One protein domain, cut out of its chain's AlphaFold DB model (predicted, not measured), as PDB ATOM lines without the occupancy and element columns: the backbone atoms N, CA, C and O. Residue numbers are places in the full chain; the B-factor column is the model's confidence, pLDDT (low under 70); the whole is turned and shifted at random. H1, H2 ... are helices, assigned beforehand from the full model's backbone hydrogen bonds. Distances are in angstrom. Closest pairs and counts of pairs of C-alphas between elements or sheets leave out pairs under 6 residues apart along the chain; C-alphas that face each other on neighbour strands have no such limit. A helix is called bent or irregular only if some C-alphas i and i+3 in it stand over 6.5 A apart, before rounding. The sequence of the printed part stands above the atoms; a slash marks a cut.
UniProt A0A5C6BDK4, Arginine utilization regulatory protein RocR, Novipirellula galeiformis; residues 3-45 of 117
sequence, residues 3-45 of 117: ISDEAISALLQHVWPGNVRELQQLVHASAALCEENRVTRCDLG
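AT A GLANCE: This is residues 3 to 45 of the 117 residues of the protein "Arginine utilization regulatory protein RocR" of Novipirellula galeiformis (UniProt A0A5C6BDK4). The longer helix H2 makes one long side of an elongated U and the shorter helix H1 the other, running roughly opposite ways, with the turn of residues 14 to 18 joining them at one end. From the far end of H2 the closing stretch, residues 34 to 45, which holds no named element, folds back across the other end and into the gap between the two helices. The turn end sticks out, with residues 15 to 22 standing free. The printed part has 43 residues, with H1 and then H2 along the chain and no named strand; its class is all helix. The whole is compact, with a radius of gyration of the C-alphas of 9.8 A and spans of 29 by 18 by 13 A.

HOW THE PARTS SIT: H2, residues 19 to 33, and H1, residues 5 to 13, are only just apart, their closest C-alphas being 8.2 A from each other. A tight link of 5 residues joins them. Within H1 the O i to N i+4 pairs are each within hydrogen-bond range; in H2 10 of 11 are.

IN THESE COORDINATES: H2 runs 21.8 A from C-alpha 19 at (18.080, -42.978, 30.338) to C-alpha 33 at (24.582, -36.648, 50.158). It is neither bent nor irregular, but only just: C-alphas 19 and 22 are 6.1 A apart. H1 runs 12.2 A, beginning at C-alpha 5, (20.792, -23.718, 38.977).

THE WHOLE: The two C-alphas farthest apart are those of Pro 17 and Glu 36, at 29.8 A. Without residues 15 to 22, the body of 35 residues spans 23 by 18 by 12 A. The printed part has no cut. The mean pLDDT of the printed part is 77.6, and residues 15, 17 to 18 and 35 are under 70.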
ATOM      1  N   ILE A   3      17.268 -27.780  44.177       84.25
ATOM      2  CA  ILE A   3      18.401 -28.059  43.292       84.25
ATOM      3  C   ILE A   3      18.932 -26.704  42.840       84.25
ATOM      4  O   ILE A   3      18.151 -25.839  42.456       84.25
ATOM      5  N   SER A   4      20.240 -26.497  42.963       86.19
ATOM      6  CA  SER A   4      20.890 -25.274  42.483       86.19
ATOM      7  C   SER A   4      20.836 -25.165  40.956       86.19
ATOM      8  O   SER A   4      20.821 -26.181  40.256       86.19
ATOM      9  N   ASP A   5      20.838 -23.945  40.425       84.56
ATOM     10  CA  ASP A   5      20.792 -23.718  38.977       84.56
ATOM     11  C   ASP A   5      22.022 -24.312  38.273       84.56
ATOM     12  O   ASP A   5      21.922 -24.843  37.167       84.56
ATOM     13  N   GLU A   6      23.179 -24.318  38.940       82.44
ATOM     14  CA  GLU A   6      24.402 -24.945  38.438       82.44
ATOM     15  C   GLU A   6      24.276 -26.472  38.357       82.44
ATOM     16  O   GLU A   6      24.786 -27.091  37.420       82.44
ATOM     17  N   ALA A   7      23.581 -27.086  39.319       83.31
ATOM     18  CA  ALA A   7      23.277 -28.514  39.303       83.31
ATOM     19  C   ALA A   7      22.278 -28.858  38.188       83.31
ATOM     20  O   ALA A   7      22.500 -29.812  37.448       83.31
ATOM     21  N   ILE A   8      21.227 -28.052  38.002       84.19
ATOM     22  CA  ILE A   8      20.269 -28.221  36.896       84.19
ATOM     23  C   ILE A   8      20.980 -28.099  35.547       84.19
ATOM     24  O   ILE A   8      20.802 -28.948  34.676       84.19
ATOM     25  N   SER A   9      21.825 -27.079  35.381       82.56
ATOM     26  CA  SER A   9      22.600 -26.886  34.155       82.56
ATOM     27  C   SER A   9      23.510 -28.084  33.864       82.56
ATOM     28  O   SER A   9      23.549 -28.558  32.731       82.56
ATOM     29  N   ALA A  10      24.164 -28.641  34.889       81.44
ATOM     30  CA  ALA A  10      24.985 -29.840  34.745       81.44
ATOM     31  C   ALA A  10      24.163 -31.083  34.359       81.44
ATOM     32  O   ALA A  10      24.588 -31.831  33.484       81.44
ATOM     33  N   LEU A  11      22.981 -31.287  34.959       82.94
ATOM     34  CA  LEU A  11      22.077 -32.397  34.622       82.94
ATOM     35  C   LEU A  11      21.558 -32.309  33.178       82.94
ATOM     36  O   LEU A  11      21.419 -33.335  32.518       82.94
ATOM     37  N   LEU A  12      21.279 -31.091  32.694       81.75
ATOM     38  CA  LEU A  12      20.809 -30.835  31.327       81.75
ATOM     39  C   LEU A  12      21.915 -30.976  30.275       81.75
ATOM     40  O   LEU A  12      21.629 -31.320  29.133       81.75
ATOM     41  N   GLN A  13      23.165 -30.683  30.639       78.06
ATOM     42  CA  GLN A  13      24.318 -30.823  29.744       78.06
ATOM     43  C   GLN A  13      24.871 -32.250  29.698       78.06
ATOM     44  O   GLN A  13      25.628 -32.575  28.783       78.06
ATOM     45  N   HIS A  14      24.527 -33.094  30.673       72.81
ATOM     46  CA  HIS A  14      24.979 -34.476  30.699       72.81
ATOM     47  C   HIS A  14      24.182 -35.342  29.726       72.81
ATOM     48  O   HIS A  14      22.952 -35.311  29.701       72.81
ATOM     49  N   VAL A  15      24.897 -36.164  28.960       67.75
ATOM     50  CA  VAL A  15      24.286 -37.268  28.218       67.75
ATOM     51  C   VAL A  15      24.082 -38.426  29.191       67.75
ATOM     52  O   VAL A  15      24.977 -38.742  29.976       67.75
ATOM     53  N   TRP A  16      22.887 -39.012  29.165       73.81
ATOM     54  CA  TRP A  16      22.453 -40.078  30.069       73.81
ATOM     55  C   TRP A  16      22.391 -41.411  29.311       73.81
ATOM     56  O   TRP A  16      21.347 -41.710  28.723       73.81
ATOM     57  N   PRO A  17      23.469 -42.216  29.293       57.91
ATOM     58  CA  PRO A  17      23.494 -43.481  28.555       57.91
ATOM     59  C   PRO A  17      22.455 -44.491  29.081       57.91
ATOM     60  O   PRO A  17      21.893 -45.267  28.308       57.91
ATOM     61  N   GLY A  18      22.123 -44.446  30.378       61.59
ATOM     62  CA  GLY A  18      21.120 -45.297  31.030       61.59
ATOM     63  C   GLY A  18      19.696 -44.724  31.099       61.59
ATOM     64  O   GLY A  18      18.866 -45.240  31.861       61.59
ATOM     65  N   ASN A  19      19.374 -43.678  30.323       71.06
ATOM     66  CA  ASN A  19      18.080 -42.978  30.338       71.06
ATOM     67  C   ASN A  19      17.676 -42.492  31.758       71.06
ATOM     68  O   ASN A  19      18.467 -41.936  32.516       71.06
ATOM     69  N   VAL A  20      16.408 -42.700  32.134       74.06
ATOM     70  CA  VAL A  20      15.769 -42.185  33.356       74.06
ATOM     71  C   VAL A  20      16.253 -42.897  34.622       74.06
ATOM     72  O   VAL A  20      16.196 -42.314  35.700       74.06
ATOM     73  N   ARG A  21      16.737 -44.145  34.524       74.19
ATOM     74  CA  ARG A  21      17.181 -44.909  35.704       74.19
ATOM     75  C   ARG A  21      18.472 -44.357  36.292       74.19
ATOM     76  O   ARG A  21      18.555 -44.225  37.508       74.19
ATOM     77  N   GLU A  22      19.434 -43.998  35.447       73.25
ATOM     78  CA  GLU A  22      20.663 -43.340  35.900       73.25
ATOM     79  C   GLU A  22      20.376 -41.961  36.484       73.25
ATOM     80  O   GLU A  22      20.855 -41.659  37.574       73.25
ATOM     81  N   LEU A  23      19.521 -41.166  35.828       81.50
ATOM     82  CA  LEU A  23      19.090 -39.875  36.365       81.50
ATOM     83  C   LEU A  23      18.425 -40.042  37.739       81.50
ATOM     84  O   LEU A  23      18.762 -39.328  38.679       81.50
ATOM     85  N   GLN A  24      17.509 -41.005  37.883       81.12
ATOM     86  CA  GLN A  24      16.861 -41.298  39.161       81.12
ATOM     87  C   GLN A  24      17.873 -41.719  40.222       81.12
ATOM     88  O   GLN A  24      17.855 -41.170  41.320       81.12
ATOM     89  N   GLN A  25      18.764 -42.662  39.912       81.12
ATOM     90  CA  GLN A  25      19.766 -43.143  40.859       81.12
ATOM     91  C   GLN A  25      20.699 -42.014  41.303       81.12
ATOM     92  O   GLN A  25      20.985 -41.897  42.493       81.12
ATOM     93  N   LEU A  26      21.121 -41.156  40.373       83.44
ATOM     94  CA  LEU A  26      21.992 -40.028  40.664       83.44
ATOM     95  C   LEU A  26      21.284 -38.969  41.507       83.44
ATOM     96  O   LEU A  26      21.846 -38.514  42.500       83.44
ATOM     97  N   VAL A  27      20.035 -38.618  41.187       82.31
ATOM     98  CA  VAL A  27      19.234 -37.691  42.003       82.31
ATOM     99  C   VAL A  27      18.988 -38.270  43.401       82.31
ATOM    100  O   VAL A  27      19.116 -37.543  44.383       82.31
ATOM    101  N   HIS A  28      18.706 -39.571  43.519       82.50
ATOM    102  CA  HIS A  28      18.555 -40.249  44.810       82.50
ATOM    103  C   HIS A  28      19.850 -40.246  45.628       82.50
ATOM    104  O   HIS A  28      19.811 -39.970  46.826       82.50
ATOM    105  N   ALA A  29      20.991 -40.523  44.997       80.75
ATOM    106  CA  ALA A  29      22.296 -40.474  45.650       80.75
ATOM    107  C   ALA A  29      22.639 -39.046  46.102       80.75
ATOM    108  O   ALA A  29      23.042 -38.838  47.242       80.75
ATOM    109  N   SER A  30      22.383 -38.054  45.250       81.38
ATOM    110  CA  SER A  30      22.636 -36.638  45.546       81.38
ATOM    111  C   SER A  30      21.737 -36.121  46.673       81.38
ATOM    112  O   SER A  30      22.180 -35.345  47.510       81.38
ATOM    113  N   ALA A  31      20.488 -36.592  46.744       80.38
ATOM    114  CA  ALA A  31      19.564 -36.297  47.838       80.38
ATOM    115  C   ALA A  31      20.012 -36.889  49.184       80.38
ATOM    116  O   ALA A  31      19.696 -36.336  50.234       80.38
ATOM    117  N   ALA A  32      20.724 -38.020  49.163       78.75
ATOM    118  CA  ALA A  32      21.282 -38.639  50.363       78.75
ATOM    119  C   ALA A  32      22.585 -37.965  50.827       78.75
ATOM    120  O   ALA A  32      22.926 -38.053  52.005       78.75
ATOM    121  N   LEU A  33      23.302 -37.314  49.907       72.31
ATOM    122  CA  LEU A  33      24.582 -36.648  50.158       72.31
ATOM    123  C   LEU A  33      24.447 -35.146  50.430       72.31
ATOM    124  O   LEU A  33      25.371 -34.562  50.987       72.31
ATOM    125  N   CYS A  34      23.331 -34.510  50.049       74.38
ATOM    126  CA  CYS A  34      23.196 -33.066  50.190       74.38
ATOM    127  C   CYS A  34      23.107 -32.633  51.659       74.38
ATOM    128  O   CYS A  34      22.224 -33.060  52.410       74.38
ATOM    129  N   GLU A  35      23.976 -31.704  52.038       64.88
ATOM    130  CA  GLU A  35      23.837 -30.947  53.273       64.88
ATOM    131  C   GLU A  35      22.787 -29.836  53.072       64.88
ATOM    132  O   GLU A  35      22.549 -29.354  51.964       64.88
ATOM    133  N   GLU A  36      22.066 -29.472  54.135       71.06
ATOM    134  CA  GLU A  36      21.095 -28.360  54.124       71.06
ATOM    135  C   GLU A  36      19.925 -28.476  53.118       71.06
ATOM    136  O   GLU A  36      19.267 -27.483  52.802       71.06
ATOM    137  N   ASN A  37      19.591 -29.689  52.652       77.19
ATOM    138  CA  ASN A  37      18.455 -29.944  51.749       77.19
ATOM    139  C   ASN A  37      18.591 -29.231  50.382       77.19
ATOM    140  O   ASN A  37      17.573 -28.985  49.717       77.19
ATOM    141  N   ARG A  38      19.827 -28.905  49.968       81.44
ATOM    142  CA  ARG A  38      20.159 -28.246  48.699       81.44
ATOM    143  C   ARG A  38      21.200 -29.054  47.921       81.44
ATOM    144  O   ARG A  38      22.322 -29.205  48.376       81.44
ATOM    145  N   VAL A  39      20.850 -29.508  46.719       81.69
ATOM    146  CA  VAL A  39      21.765 -30.240  45.827       81.69
ATOM    147  C   VAL A  39      22.588 -29.253  44.995       81.69
ATOM    148  O   VAL A  39      22.049 -28.463  44.204       81.69
ATOM    149  N   THR A  40      23.903 -29.300  45.165       83.62
ATOM    150  CA  THR A  40      24.896 -28.535  44.406       83.62
ATOM    151  C   THR A  40      25.546 -29.391  43.323       83.62
ATOM    152  O   THR A  40      25.458 -30.617  43.326       83.62
ATOM    153  N   ARG A  41      26.229 -28.753  42.367       78.62
ATOM    154  CA  ARG A  41      26.957 -29.467  41.306       78.62
ATOM    155  C   ARG A  41      28.017 -30.434  41.859       78.62
ATOM    156  O   ARG A  41      28.280 -31.453  41.230       78.62
ATOM    157  N   CYS A  42      28.613 -30.121  43.009       76.88
ATOM    158  CA  CYS A  42      29.596 -30.983  43.664       76.88
ATOM    159  C   CYS A  42      28.961 -32.285  44.164       76.88
ATOM    160  O   CYS A  42      29.559 -33.346  44.005       76.88
ATOM    161  N   ASP A  43      27.729 -32.209  44.672       76.25
ATOM    162  CA  ASP A  43      26.991 -33.366  45.194       76.25
ATOM    163  C   ASP A  43      26.581 -34.337  44.081       76.25
ATOM    164  O   ASP A  43      26.483 -35.539  44.309       76.25
ATOM    165  N   LEU A  44      26.385 -33.824  42.858       76.31
ATOM    166  CA  LEU A  44      26.073 -34.645  41.689       76.31
ATOM    167  C   LEU A  44      27.253 -35.525  41.247       76.31
ATOM    168  O   LEU A  44      27.043 -36.491  40.517       76.31
ATOM    169  N   GLY A  45      28.495 -35.166  41.600       71.62
ATOM    170  CA  GLY A  45      29.694 -35.902  41.180       71.62
ATOM    171  C   GLY A  45      29.887 -36.004  39.657       71.62
ATOM    172  O   GLY A  45      30.716 -36.788  39.194       71.62
TER     173      GLY A  45